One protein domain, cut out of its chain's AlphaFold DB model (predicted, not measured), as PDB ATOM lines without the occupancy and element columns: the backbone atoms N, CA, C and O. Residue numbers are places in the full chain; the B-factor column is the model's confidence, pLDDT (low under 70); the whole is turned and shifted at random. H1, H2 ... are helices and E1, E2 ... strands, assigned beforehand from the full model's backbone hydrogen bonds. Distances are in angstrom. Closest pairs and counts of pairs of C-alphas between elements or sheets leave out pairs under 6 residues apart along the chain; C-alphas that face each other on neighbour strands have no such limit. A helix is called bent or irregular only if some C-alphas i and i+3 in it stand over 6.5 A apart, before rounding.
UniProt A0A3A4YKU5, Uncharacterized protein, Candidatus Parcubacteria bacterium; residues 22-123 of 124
ATOM      1  N   MET A  22     122.444 153.715  43.665       91.12
ATOM      2  CA  MET A  22     123.003 154.906  43.025       91.12
ATOM      3  C   MET A  22     124.526 154.819  43.039       91.12
ATOM      4  O   MET A  22     125.104 154.426  44.050       91.12
ATOM      5  N   VAL A  23     125.166 155.205  41.943       91.81
ATOM      6  CA  VAL A  23     126.625 155.308  41.799       91.81
ATOM      7  C   VAL A  23     126.978 156.725  41.353       91.81
ATOM      8  O   VAL A  23     126.364 157.232  40.421       91.81
ATOM      9  N   GLY A  24     127.953 157.371  41.996       87.44
ATOM     10  CA  GLY A  24     128.250 158.804  41.805       87.44
ATOM     11  C   GLY A  24     127.583 159.666  42.883       87.44
ATOM     12  O   GLY A  24     127.272 159.144  43.949       87.44
ATOM     13  N   GLY A  25     127.336 160.965  42.663       74.94
ATOM     14  CA  GLY A  25     126.552 161.705  43.674       74.94
ATOM     15  C   GLY A  25     126.668 163.219  43.806       74.94
ATOM     16  O   GLY A  25     125.824 163.792  44.496       74.94
ATOM     17  N   ASP A  26     127.620 163.883  43.152       77.12
ATOM     18  CA  ASP A  26     127.784 165.339  43.330       77.12
ATOM     19  C   ASP A  26     127.167 166.174  42.204       77.12
ATOM     20  O   ASP A  26     126.742 167.309  42.417       77.12
ATOM     21  N   THR A  27     127.084 165.626  40.993       81.44
ATOM     22  CA  THR A  27     126.519 166.332  39.828       81.44
ATOM     23  C   THR A  27     125.900 165.364  38.835       81.44
ATOM     24  O   THR A  27     124.828 165.640  38.311       81.44
ATOM     25  N   ILE A  28     126.545 164.216  38.618       87.31
ATOM     26  CA  ILE A  28     126.061 163.122  37.775       87.31
ATOM     27  C   ILE A  28     126.039 161.850  38.620       87.31
ATOM     28  O   ILE A  28     126.911 161.639  39.475       87.31
ATOM     29  N   SER A  29     125.044 161.007  38.386       91.62
ATOM     30  CA  SER A  29     124.967 159.673  38.952       91.62
ATOM     31  C   SER A  29     124.365 158.674  37.966       91.62
ATOM     32  O   SER A  29     123.835 159.030  36.910       91.62
ATOM     33  N   VAL A  30     124.506 157.401  38.311       93.44
ATOM     34  CA  VAL A  30     123.923 156.271  37.606       93.44
ATOM     35  C   VAL A  30     123.038 155.529  38.595       93.44
ATOM     36  O   VAL A  30     123.509 155.057  39.630       93.44
ATOM     37  N   ASP A  31     121.752 155.433  38.286       91.62
ATOM     38  CA  ASP A  31     120.759 154.835  39.168       91.62
ATOM     39  C   ASP A  31     120.203 153.536  38.588       91.62
ATOM     40  O   ASP A  31     119.752 153.496  37.444       91.62
ATOM     41  N   TRP A  32     120.134 152.496  39.413       92.12
ATOM     42  CA  TRP A  32     119.314 151.317  39.163       92.12
ATOM     43  C   TRP A  32     117.869 151.651  39.544       92.12
ATOM     44  O   TRP A  32     117.543 151.810  40.729       92.12
ATOM     45  N   ARG A  33     117.015 151.839  38.533       86.06
ATOM     46  CA  ARG A  33     115.623 152.296  38.674       86.06
ATOM     47  C   ARG A  33     114.651 151.306  38.037       86.06
ATOM     48  O   ARG A  33     115.026 150.531  37.173       86.06
ATOM     49  N   TRP A  34     113.378 151.410  38.418       82.38
ATOM     50  CA  TRP A  34     112.257 150.686  37.808       82.38
ATOM     51  C   TRP A  34     111.297 151.690  37.160       82.38
ATOM     52  O   TRP A  34     110.289 152.038  37.781       82.38
ATOM     53  N   PRO A  35     111.584 152.194  35.946       72.75
ATOM     54  CA  PRO A  35     110.655 153.075  35.230       72.75
ATOM     55  C   PRO A  35     109.347 152.362  34.826       72.75
ATOM     56  O   PRO A  35     108.395 153.018  34.414       72.75
ATOM     57  N   GLY A  36     109.287 151.034  34.978       75.81
ATOM     58  CA  GLY A  36     108.103 150.196  34.805       75.81
ATOM     59  C   GLY A  36     108.259 148.874  35.559       75.81
ATOM     60  O   GLY A  36     108.530 148.867  36.765       75.81
ATOM     61  N   ASP A  37     108.107 147.754  34.856       72.06
ATOM     62  CA  ASP A  37     108.232 146.414  35.447       72.06
ATOM     63  C   ASP A  37     109.660 145.858  35.409       72.06
ATOM     64  O   ASP A  37     110.019 145.047  36.263       72.06
ATOM     65  N   GLU A  38     110.496 146.346  34.493       80.56
ATOM     66  CA  GLU A  38     111.889 145.917  34.357       80.56
ATOM     67  C   GLU A  38     112.853 146.965  34.930       80.56
ATOM     68  O   GLU A  38     112.706 148.162  34.640       80.56
ATOM     69  N   PRO A  39     113.824 146.550  35.763       87.38
ATOM     70  CA  PRO A  39     114.847 147.452  36.246       87.38
ATOM     71  C   PRO A  39     115.887 147.755  35.169       87.38
ATOM     72  O   PRO A  39     116.236 146.899  34.358       87.38
ATOM     73  N   CYS A  40     116.416 148.972  35.188       91.50
ATOM     74  CA  CYS A  40     117.493 149.372  34.301       91.50
ATOM     75  C   CYS A  40     118.362 150.472  34.911       91.50
ATOM     76  O   CYS A  40     117.960 151.190  35.834       91.50
ATOM     77  N   TRP A  41     119.560 150.618  34.350       94.25
ATOM     78  CA  TRP A  41     120.434 151.744  34.641       94.25
ATOM     79  C   TRP A  41     119.970 153.005  33.912       94.25
ATOM     80  O   TRP A  41     119.750 153.003  32.695       94.25
ATOM     81  N   ARG A  42     119.866 154.100  34.662       93.56
ATOM     82  CA  ARG A  42     119.511 155.431  34.169       93.56
ATOM     83  C   ARG A  42     120.586 156.428  34.564       93.56
ATOM     84  O   ARG A  42     121.087 156.379  35.686       93.56
ATOM     85  N   MET A  43     120.919 157.322  33.645       94.62
ATOM     86  CA  MET A  43     121.721 158.496  33.962       94.62
ATOM     87  C   MET A  43     120.853 159.488  34.728       94.62
ATOM     88  O   MET A  43     119.666 159.641  34.435       94.62
ATOM     89  N   SER A  44     121.435 160.167  35.704       91.19
ATOM     90  CA  SER A  44     120.765 161.261  36.387       91.19
ATOM     91  C   SER A  44     121.735 162.371  36.737       91.19
ATOM     92  O   SER A  44     122.914 162.132  37.009       91.19
ATOM     93  N   SER A  45     121.214 163.588  36.774       90.56
ATOM     94  CA  SER A  45     121.966 164.770  37.159       90.56
ATOM     95  C   SER A  45     121.271 165.489  38.299       90.56
ATOM     96  O   SER A  45     120.068 165.344  38.520       90.56
ATOM     97  N   LYS A  46     122.052 166.228  39.082       87.38
ATOM     98  CA  LYS A  46     121.547 166.986  40.222       87.38
ATOM     99  C   LYS A  46     121.525 168.474  39.899       87.38
ATOM    100  O   LYS A  46     122.582 169.085  39.754       87.38
ATOM    101  N   GLU A  47     120.334 169.065  39.889       83.38
ATOM    102  CA  GLU A  47     120.138 170.515  39.823       83.38
ATOM    103  C   GLU A  47     119.558 171.011  41.158       83.38
ATOM    104  O   GLU A  47     118.410 170.748  41.529       83.38
ATOM    105  N   GLY A  48     120.391 171.693  41.951       83.62
ATOM    106  CA  GLY A  48     120.029 172.113  43.305       83.62
ATOM    107  C   GLY A  48     119.792 170.919  44.240       83.62
ATOM    108  O   GLY A  48     120.736 170.231  44.628       83.62
ATOM    109  N   ILE A  49     118.535 170.695  44.640       79.00
ATOM    110  CA  ILE A  49     118.125 169.561  45.494       79.00
ATOM    111  C   ILE A  49     117.423 168.439  44.717       79.00
ATOM    112  O   ILE A  49     117.127 167.398  45.307       79.00
ATOM    113  N   THR A  50     117.148 168.644  43.429       78.88
ATOM    114  CA  THR A  50     116.374 167.717  42.599       78.88
ATOM    115  C   THR A  50     117.307 166.865  41.749       78.88
ATOM    116  O   THR A  50     118.342 167.340  41.284       78.88
ATOM    117  N   TRP A  51     116.941 165.597  41.574       83.06
ATOM    118  CA  TRP A  51     117.598 164.682  40.648       83.06
ATOM    119  C   TRP A  51     116.737 164.529  39.400       83.06
ATOM    120  O   TRP A  51     115.618 164.020  39.492       83.06
ATOM    121  N   GLU A  52     117.273 164.938  38.260       88.12
ATOM    122  CA  GLU A  52     116.647 164.798  36.950       88.12
ATOM    123  C   GLU A  52     117.063 163.472  36.306       88.12
ATOM    124  O   GLU A  52     118.138 162.934  36.573       88.12
ATOM    125  N   ASP A  53     116.172 162.890  35.508       89.50
ATOM    126  CA  ASP A  53     116.458 161.672  34.752       89.50
ATOM    127  C   ASP A  53     116.965 162.038  33.352       89.50
ATOM    128  O   ASP A  53     116.195 162.496  32.508       89.50
ATOM    129  N   ASP A  54     118.251 161.798  33.101       91.19
ATOM    130  CA  ASP A  54     118.928 162.183  31.859       91.19
ATOM    131  C   ASP A  54     118.816 161.112  30.763       91.19
ATOM    132  O   ASP A  54     119.320 161.293  29.652       91.19
ATOM    133  N   GLY A  55     118.165 159.979  31.046       92.19
ATOM    134  CA  GLY A  55     117.940 158.938  30.054       92.19
ATOM    135  C   GLY A  55     118.710 157.634  30.287       92.19
ATOM    136  O   GLY A  55     119.116 157.316  31.407       92.19
ATOM    137  N   PRO A  56     118.847 156.802  29.237       94.00
ATOM    138  CA  PRO A  56     119.539 155.517  29.312       94.00
ATOM    139  C   PRO A  56     121.013 155.656  29.705       94.00
ATOM    140  O   PRO A  56     121.644 156.672  29.416       94.00
ATOM    141  N   LEU A  57     121.570 154.596  30.302       95.75
ATOM    142  CA  LEU A  57     123.007 154.473  30.551       95.75
ATOM    143  C   LEU A  57     123.814 154.755  29.273       95.75
ATOM    144  O   LEU A  57     123.539 154.190  28.215       95.75
ATOM    145  N   ASN A  58     124.830 155.607  29.391       96.19
ATOM    146  CA  ASN A  58     125.763 155.923  28.313       96.19
ATOM    147  C   ASN A  58     127.190 155.479  28.675       96.19
ATOM    148  O   ASN A  58     127.430 154.930  29.751       96.19
ATOM    149  N   GLU A  59     128.151 155.734  27.790       96.56
ATOM    150  CA  GLU A  59     129.549 155.343  28.004       96.56
ATOM    151  C   GLU A  59     130.175 155.984  29.258       96.56
ATOM    152  O   GLU A  59     130.930 155.330  29.974       96.56
ATOM    153  N   GLY A  60     129.817 157.229  29.586       95.25
ATOM    154  CA  GLY A  60     130.265 157.870  30.827       95.25
ATOM    155  C   GLY A  60     129.712 157.163  32.068       95.25
ATOM    156  O   GLY A  60     130.446 156.888  33.014       95.25
ATOM    157  N   GLY A  61     128.434 156.781  32.040       95.81
ATOM    158  CA  GLY A  61     127.829 155.976  33.099       95.81
ATOM    159  C   GLY A  61     128.431 154.574  33.208       95.81
ATOM    160  O   GLY A  61     128.666 154.090  34.312       95.81
ATOM    161  N   ARG A  62     128.750 153.935  32.076       97.06
ATOM    162  CA  ARG A  62     129.465 152.651  32.045       97.06
ATOM    163  C   ARG A  62     130.803 152.755  32.776       97.06
ATOM    164  O   ARG A  62     131.106 151.894  33.597       97.06
ATOM    165  N   GLN A  63     131.581 153.802  32.507       96.81
ATOM    166  CA  GLN A  63     132.864 154.036  33.176       96.81
ATOM    167  C   GLN A  63     132.694 154.249  34.684       96.81
ATOM    168  O   GLN A  63     133.429 153.641  35.458       96.81
ATOM    169  N   LEU A  64     131.686 155.025  35.105       95.94
ATOM    170  CA  LEU A  64     131.358 155.203  36.525       95.94
ATOM    171  C   LEU A  64     131.027 153.875  37.213       95.94
ATOM    172  O   LEU A  64     131.506 153.619  38.315       95.94
ATOM    173  N   LEU A  65     130.240 153.012  36.564       96.94
ATOM    174  CA  LEU A  65     129.928 151.684  37.091       96.94
ATOM    175  C   LEU A  65     131.183 150.810  37.178       96.94
ATOM    176  O   LEU A  65     131.437 150.218  38.220       96.94
ATOM    177  N   LEU A  66     131.998 150.749  36.124       97.50
ATOM    178  CA  LEU A  66     133.227 149.952  36.149       97.50
ATOM    179  C   LEU A  66     134.158 150.378  37.286       97.50
ATOM    180  O   LEU A  66     134.635 149.514  38.012       97.50
ATOM    181  N   GLN A  67     134.338 151.684  37.485       96.56
ATOM    182  CA  GLN A  67     135.151 152.224  38.572       96.56
ATOM    183  C   GLN A  67     134.570 151.900  39.952       96.56
ATOM    184  O   GLN A  67     135.277 151.432  40.841       96.56
ATOM    185  N   HIS A  68     133.268 152.119  40.144       95.94
ATOM    186  CA  HIS A  68     132.601 151.876  41.426       95.94
ATOM    187  C   HIS A  68     132.645 150.408  41.851       95.94
ATOM    188  O   HIS A  68     132.807 150.099  43.029       95.94
ATOM    189  N   PHE A  69     132.507 149.496  40.889       96.50
ATOM    190  CA  PHE A  69     132.558 148.057  41.133       96.50
ATOM    191  C   PHE A  69     133.984 147.480  41.075       96.50
ATOM    192  O   PHE A  69     134.153 146.296  41.368       96.50
ATOM    193  N   GLY A  70     135.004 148.273  40.728       96.38
ATOM    194  CA  GLY A  70     136.395 147.824  40.606       96.38
ATOM    195  C   GLY A  70     136.595 146.785  39.497       96.38
ATOM    196  O   GLY A  70     137.179 145.724  39.748       96.38
ATOM    197  N   LEU A  71     136.032 147.042  38.313       97.69
ATOM    198  CA  LEU A  71     135.964 146.137  37.156       97.69
ATOM    199  C   LEU A  71     136.723 146.662  35.927       97.69
ATOM    200  O   LEU A  71     136.577 146.114  34.833       97.69
ATOM    201  N   GLU A  72     137.527 147.715  36.073       96.50
ATOM    202  CA  GLU A  72     138.238 148.347  34.958       96.50
ATOM    203  C   GLU A  72     139.163 147.371  34.214       96.50
ATOM    204  O   GLU A  72     139.277 147.442  32.991       96.50
ATOM    205  N   GLU A  73     139.763 146.409  34.921       94.75
ATOM    206  CA  GLU A  73     140.648 145.391  34.333       94.75
ATOM    207  C   GLU A  73     139.939 144.485  33.316       94.75
ATOM    208  O   GLU A  73     140.559 144.013  32.362       94.75
ATOM    209  N   ILE A  74     138.629 144.272  33.482       95.56
ATOM    210  CA  ILE A  74     137.808 143.435  32.595       95.56
ATOM    211  C   ILE A  74     136.843 144.261  31.741       95.56
ATOM    212  O   ILE A  74     135.894 143.723  31.167       95.56
ATOM    213  N   ALA A  75     137.086 145.569  31.617       96.06
ATOM    214  CA  ALA A  75     136.222 146.496  30.894       96.06
ATOM    215  C   ALA A  75     135.920 146.043  29.452       96.06
ATOM    216  O   ALA A  75     134.806 146.243  28.966       96.06
ATOM    217  N   SER A  76     136.874 145.397  28.775       95.56
ATOM    218  CA  SER A  76     136.703 144.852  27.417       95.56
ATOM    219  C   SER A  76     135.654 143.734  27.331       95.56
ATOM    220  O   SER A  76     135.036 143.551  26.284       95.56
ATOM    221  N   HIS A  77     135.417 143.006  28.425       95.94
ATOM    222  CA  HIS A  77     134.414 141.941  28.527       95.94
ATOM    223  C   HIS A  77     133.046 142.442  29.002       95.94
ATOM    224  O   HIS A  77     132.059 141.699  28.939       95.94
ATOM    225  N   LEU A  78     132.987 143.696  29.452       96.94
ATOM    226  CA  LEU A  78     131.799 144.385  29.941       96.94
ATOM    227  C   LEU A  78     131.509 145.625  29.070       96.94
ATOM    228  O   LEU A  78     131.668 146.766  29.523       96.94
ATOM    229  N   PRO A  79     131.116 145.433  27.793       97.38
ATOM    230  CA  PRO A  79     130.664 146.533  26.947       97.38
ATOM    231  C   PRO A  79     129.349 147.125  27.477       97.38
ATOM    232  O   PRO A  79     128.663 146.504  28.296       97.38
ATOM    233  N   LEU A  80     128.997 148.328  27.016       97.19
ATOM    234  CA  LEU A  80     127.836 149.086  27.498       97.19
ATOM    235  C   LEU A  80     126.552 148.252  27.446       97.19
ATOM    236  O   LEU A  80     125.839 148.158  28.440       97.19
ATOM    237  N   GLU A  81     126.311 147.575  26.326       95.81
ATOM    238  CA  GLU A  81     125.126 146.753  26.082       95.81
ATOM    239  C   GLU A  81     125.004 145.614  27.096       95.81
ATOM    240  O   GLU A  81     123.899 145.241  27.485       95.81
ATOM    241  N   ARG A  82     126.139 145.075  27.561       96.00
ATOM    242  CA  ARG A  82     126.158 144.045  28.600       96.00
ATOM    243  C   ARG A  82     125.881 144.653  29.971       96.00
ATOM    244  O   ARG A  82     125.021 144.137  30.674       96.00
ATOM    245  N   ILE A  83     126.559 145.744  30.340       95.81
ATOM    246  CA  ILE A  83     126.372 146.389  31.654       95.81
ATOM    247  C   ILE A  83     124.934 146.886  31.835       95.81
ATOM    248  O   ILE A  83     124.380 146.753  32.922       95.81
ATOM    249  N   MET A  84     124.297 147.390  30.774       93.81
ATOM    250  CA  MET A  84     122.895 147.824  30.800       93.81
ATOM    251  C   MET A  84     121.927 146.746  31.301       93.81
ATOM    252  O   MET A  84     120.903 147.084  31.889       93.81
ATOM    253  N   LEU A  85     122.255 145.469  31.084       92.50
ATOM    254  CA  LEU A  85     121.437 144.314  31.462       92.50
ATOM    255  C   LEU A  85     121.838 143.703  32.813       92.50
ATOM    256  O   LEU A  85     121.248 142.708  33.230       92.50
ATOM    257  N   MET A  86     122.861 144.247  33.475       95.12
ATOM    258  CA  MET A  86     123.398 143.702  34.717       95.12
ATOM    259  C   MET A  86     122.944 144.526  35.911       95.12
ATOM    260  O   MET A  86     123.238 145.713  35.991       95.12
ATOM    261  N   SER A  87     122.302 143.887  36.882       94.44
ATOM    262  CA  SER A  87     121.977 144.516  38.159       94.44
ATOM    263  C   SER A  87     123.234 144.802  38.997       94.44
ATOM    264  O   SER A  87     124.289 144.195  38.762       94.44
ATOM    265  N   PRO A  88     123.146 145.667  40.025       94.81
ATOM    266  CA  PRO A  88     124.230 145.869  40.986       94.81
ATOM    267  C   PRO A  88     124.773 144.550  41.550       94.81
ATOM    268  O   PRO A  88     125.984 144.341  41.594       94.81
ATOM    269  N   HIS A  89     123.889 143.615  41.907       93.94
ATOM    270  CA  HIS A  89     124.284 142.290  42.384       93.94
ATOM    271  C   HIS A  89     125.105 141.504  41.343       93.94
ATOM    272  O   HIS A  89     126.042 140.788  41.696       93.94
ATOM    273  N   GLN A  90     124.757 141.592  40.056       95.81
ATOM    274  CA  GLN A  90     125.499 140.905  38.994       95.81
ATOM    275  C   GLN A  90     126.876 141.533  38.761       95.81
ATOM    276  O   GLN A  90     127.843 140.797  38.578       95.81
ATOM    277  N   LEU A  91     126.990 142.860  38.829       97.00
ATOM    278  CA  LEU A  91     128.286 143.542  38.764       97.00
ATOM    279  C   LEU A  91     129.166 143.190  39.974       97.00
ATOM    280  O   LEU A  91     130.352 142.911  39.813       97.00
ATOM    281  N   GLU A  92     128.588 143.088  41.175       96.56
ATOM    282  CA  GLU A  92     129.324 142.588  42.341       96.56
ATOM    283  C   GLU A  92     129.819 141.150  42.119       96.56
ATOM    284  O   GLU A  92     130.948 140.833  42.483       96.56
ATOM    285  N   LYS A  93     129.024 140.270  41.496       96.44
ATOM    286  CA  LYS A  93     129.462 138.899  41.180       96.44
ATOM    287  C   LYS A  93     130.685 138.865  40.265       96.44
ATOM    288  O   LYS A  93     131.590 138.079  40.540       96.44
ATOM    289  N   GLU A  94     130.737 139.710  39.237       97.38
ATOM    290  CA  GLU A  94     131.938 139.848  38.397       97.38
ATOM    291  C   GLU A  94     133.138 140.297  39.244       97.38
ATOM    292  O   GLU A  94     134.227 139.735  39.125       97.38
ATOM    293  N   ARG A  95     132.929 141.228  40.188       97.12
ATOM    294  CA  ARG A  95     133.994 141.670  41.099       97.12
ATOM    295  C   ARG A  95     134.478 140.530  41.991       97.12
ATOM    296  O   ARG A  95     135.683 140.352  42.140       97.12
ATOM    297  N   ARG A  96     133.574 139.711  42.538       97.19
ATOM    298  CA  ARG A  96     133.951 138.534  43.346       97.19
ATOM    299  C   ARG A  96     134.728 137.499  42.535       97.19
ATOM    300  O   ARG A  96     135.645 136.885  43.075       97.19
ATOM    301  N   ALA A  97     134.389 137.308  41.260       96.31
ATOM    302  CA  ALA A  97     135.138 136.422  40.375       96.31
ATOM    303  C   ALA A  97     136.561 136.949  40.126       96.31
ATOM    304  O   ALA A  97     137.522 136.187  40.253       96.31
ATOM    305  N   LEU A  98     136.701 138.252  39.864       95.88
ATOM    306  CA  LEU A  98     137.997 138.906  39.681       95.88
ATOM    307  C   LEU A  98     138.866 138.814  40.947       95.88
ATOM    308  O   LEU A  98     140.032 138.427  40.875       95.88
ATOM    309  N   GLU A  99     138.285 139.093  42.117       96.69
ATOM    310  CA  GLU A  99     138.960 138.960  43.414       96.69
ATOM    311  C   GLU A  99     139.490 137.544  43.642       96.69
ATOM    312  O   GLU A  99     140.651 137.375  44.012       96.69
ATOM    313  N   ALA A 100     138.671 136.524  43.375       95.62
ATOM    314  CA  ALA A 100     139.065 135.128  43.536       95.62
ATOM    315  C   ALA A 100     140.155 134.699  42.541       95.62
ATOM    316  O   ALA A 100     141.053 133.943  42.907       95.62
ATOM    317  N   GLN A 101     140.087 135.175  41.295       94.81
ATOM    318  CA  GLN A 101     141.041 134.818  40.244       94.81
ATOM    319  C   GLN A 101     142.426 135.440  40.470       94.81
ATOM    320  O   GLN A 101     143.437 134.799  40.183       94.81
ATOM    321  N   HIS A 102     142.474 136.672  40.980       93.25
ATOM    322  CA  HIS A 102     143.711 137.451  41.096       93.25
ATOM    323  C   HIS A 102     144.200 137.632  42.538       93.25
ATOM    324  O   HIS A 102     145.258 138.218  42.752       93.25
ATOM    325  N   GLY A 103     143.463 137.123  43.531       91.81
ATOM    326  CA  GLY A 103     143.801 137.290  44.944       91.81
ATOM    327  C   GLY A 103     143.713 138.745  45.408       91.81
ATOM    328  O   GLY A 103     144.523 139.169  46.231       91.81
ATOM    329  N   LEU A 104     142.773 139.521  44.856       92.38
ATOM    330  CA  LEU A 104     142.592 140.928  45.223       92.38
ATOM    331  C   LEU A 104     141.931 141.055  46.596       92.38
ATOM    332  O   LEU A 104     141.161 140.193  47.024       92.38
ATOM    333  N   GLU A 105     142.187 142.178  47.262       93.38
ATOM    334  CA  GLU A 105     141.449 142.545  48.463       93.38
ATOM    335  C   GLU A 105     139.952 142.711  48.155       93.38
ATOM    336  O   GLU A 105     139.552 143.181  47.080       93.38
ATOM    337  N   ARG A 106     139.124 142.311  49.127       94.31
ATOM    338  CA  ARG A 106     137.672 142.416  49.035       94.31
ATOM    339  C   ARG A 106     137.257 143.883  49.019       94.31
ATOM    340  O   ARG A 106     137.428 144.589  50.008       94.31
ATOM    341  N   LEU A 107     136.631 144.305  47.927       92.62
ATOM    342  CA  LEU A 107     135.996 145.612  47.827       92.62
ATOM    343  C   LEU A 107     134.579 145.549  48.415       92.62
ATOM    344  O   LEU A 107     133.758 144.719  48.001       92.62
ATOM    345  N   GLU A 108     134.280 146.425  49.370       92.50
ATOM    346  CA  GLU A 108     132.923 146.626  49.886       92.50
ATOM    347  C   GLU A 108     132.169 147.601  48.970       92.50
ATOM    348  O   GLU A 108     132.536 148.767  48.850       92.50
ATOM    349  N   ILE A 109     131.128 147.107  48.287       92.19
ATOM    350  CA  ILE A 109     130.444 147.835  47.209       92.19
ATOM    351  C   ILE A 109     129.046 148.258  47.667       92.19
ATOM    352  O   ILE A 109     128.098 147.465  47.698       92.19
ATOM    353  N   THR A 110     128.897 149.538  47.998       91.38
ATOM    354  CA  THR A 110     127.647 150.116  48.516       91.38
ATOM    355  C   THR A 110     127.166 151.284  47.669       91.38
ATOM    356  O   THR A 110     127.975 152.031  47.130       91.38
ATOM    357  N   SER A 111     125.850 151.465  47.601       90.44
ATOM    358  CA  SER A 111     125.201 152.603  46.954       90.44
ATOM    359  C   SER A 111     125.737 153.919  47.517       90.44
ATOM    360  O   SER A 111     125.836 154.090  48.733       90.44
ATOM    361  N   SER A 112     126.019 154.865  46.629       87.44
ATOM    362  CA  SER A 112     126.448 156.227  46.947       87.44
ATOM    363  C   SER A 112     125.290 157.131  47.388       87.44
ATOM    364  O   SER A 112     125.487 158.322  47.628       87.44
ATOM    365  N   ARG A 113     124.058 156.609  47.471       82.00
ATOM    366  CA  ARG A 113     122.871 157.401  47.812       82.00
ATOM    367  C   ARG A 113     123.000 158.032  49.212       82.00
ATOM    368  O   ARG A 113     123.113 157.302  50.201       82.00
ATOM    369  N   PRO A 114     122.869 159.367  49.345       72.69
ATOM    370  CA  PRO A 114     122.897 160.029  50.646       72.69
ATOM    371  C   PRO A 114     121.807 159.498  51.584       72.69
ATOM    372  O   PRO A 114     120.631 159.447  51.225       72.69
ATOM    373  N   GLY A 115     122.198 159.100  52.798       69.75
ATOM    374  CA  GLY A 115     121.278 158.606  53.828       69.75
ATOM    375  C   GLY A 115     120.736 157.188  53.606       69.75
ATOM    376  O   GLY A 115     119.933 156.728  54.416       69.75
ATOM    377  N   ALA A 116     121.165 156.481  52.552       68.38
ATOM    378  CA  ALA A 116     120.766 155.102  52.288       68.38
ATOM    379  C   ALA A 116     121.960 154.266  51.800       68.38
ATOM    380  O   ALA A 116     122.267 154.227  50.610       68.38
ATOM    381  N   HIS A 117     122.588 153.541  52.725       73.44
ATOM    382  CA  HIS A 117     123.592 152.535  52.391       73.44
ATOM    383  C   HIS A 117     122.889 151.241  51.981       73.44
ATOM    384  O   HIS A 117     122.319 150.538  52.814       73.44
ATOM    385  N   VAL A 118     122.907 150.946  50.684       83.12
ATOM    386  CA  VAL A 118     122.404 149.684  50.129       83.12
ATOM    387  C   VAL A 118     123.593 148.926  49.562       83.12
ATOM    388  O   VAL A 118     124.288 149.441  48.692       83.12
ATOM    389  N   GLU A 119     123.857 147.724  50.060       85.06
ATOM    390  CA  GLU A 119     124.890 146.847  49.502       85.06
ATOM    391  C   GLU A 119     124.464 146.349  48.116       85.06
ATOM    392  O   GLU A 119     123.292 146.026  47.906       85.06
ATOM    393  N   ALA A 120     125.407 146.239  47.177       81.50
ATOM    394  CA  ALA A 120     125.098 145.814  45.809       81.50
ATOM    395  C   ALA A 120     124.388 144.450  45.760       81.50
ATOM    396  O   ALA A 120     123.404 144.302  45.038       81.50
ATOM    397  N   ARG A 121     124.785 143.489  46.605       83.75
ATOM    398  CA  ARG A 121     124.139 142.171  46.710       83.75
ATOM    399  C   ARG A 121     122.648 142.208  47.044       83.75
ATOM    400  O   ARG A 121     121.972 141.215  46.781       83.75
ATOM    401  N   LEU A 122     122.149 143.289  47.645       80.88
ATOM    402  CA  LEU A 122     120.739 143.451  48.016       80.88
ATOM    403  C   LEU A 122     119.921 144.163  46.927       80.88
ATOM    404  O   LEU A 122     118.693 144.098  46.953       80.88
ATOM    405  N   ALA A 123     120.587 144.801  45.962       76.75
ATOM    406  CA  ALA A 123     119.960 145.469  44.831       76.75
ATOM    407  C   ALA A 123     119.974 144.545  43.599       76.75
ATOM    408  O   ALA A 123     120.979 144.429  42.891       76.75
TER     409      ALA A 123
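AT A GLANCE: This is residues 22 to 123 of the 124 residues of an uncharacterized protein of Candidatus Parcubacteria bacterium (UniProt A0A3A4YKU5). A strongly twisted sheet of four antiparallel strands makes one end of the domain, and helix H1 packs across one of its faces, by E1 and E2. Beyond H1 lie the short helices H2 and H3, while the long helix H4 reaches away from the sheet, and the stretch after it, residues 103 to 123, folds back toward edge strand E1. The printed part has 102 residues with four named strands followed by four named helices, E1 E2 E3 E4 H1 H2 H3 H4, and the sheet's order is E1, E2, E3, E4. The class is mixed, helices and strands; the whole is compact, with a radius of gyration of the C-alphas of 13.4 A and spans of 42 by 29 by 25 A.

IN THESE COORDINATES: The sheet holds E1, residues 22 to 24, E2, residues 28 to 33, 15.1 A long, E3, residues 40 to 47, 22.0 A, and E4, residues 50 to 56, 18.3 A. C-alpha 22 is at (123.003, 154.906, 43.025). H1 is residues 59 to 69, 15.3 A, and H2 residues 72 to 77. H3 is residues 80 to 83, and H4 residues 88 to 102, 21.2 A, ending with C-alpha 102 at (143.711, 137.451, 41.096).

HOW THE PARTS SIT: The strands form a meander, each the antiparallel neighbour of the one before, and each consecutive pair is a hairpin. Within hydrogen-bond range are N 23 and O 30 between E1 and E2, 2.8 A, N 31 and O 42 between E2 and E3, 2.8 A, and N 52 and O 45 between E3 and E4, 2.8 A. H1 on one face of the sheet gives two layers, a helix layer and a strand layer. Its height over the sheet is 9.0 A, and it runs across the strands, at 80 degrees to E1 on the local plane. The closest C-alphas of H1 and E2 are those of Gly 61 and Val 30, 6.0 A apart. H1 and H3 only just touch, with 3 pairs of C-alphas within 8 A, the closest those of Arg 62 and Leu 80, 6.0 A. H1 and H4 only just touch, also with 3 pairs, through residues 91 to 95 of H4 alone; the closest C-alphas are those of Phe 69 and Glu 92, 6.5 A, at a steep tilt of 60 degrees, the same way. H4 only grazes the sheet, with residue 88. H2 is close to but not clearly touching H1, the C-alphas of Leu 66 and Glu 72 being closest at 5.4 A. H2 is irregular, C-alphas 73 and 76 being 8.0 A apart; 0 of its 2 O i to N i+4 pairs are within hydrogen-bond range, against 2 of its 3 O i to N i+3 pairs. In H1 and H4 every O i to N i+4 pair is within range, and H3 is too short for one.

THE WHOLE: The C-alphas farthest apart are those of Gly 48 and Gln 101, 42.9 A. The printed part has no cut, and no link is long. Residues 103 to 123 hold no named element. The mean pLDDT of the printed part is 90.3, and residues 115 to 116 are under 70.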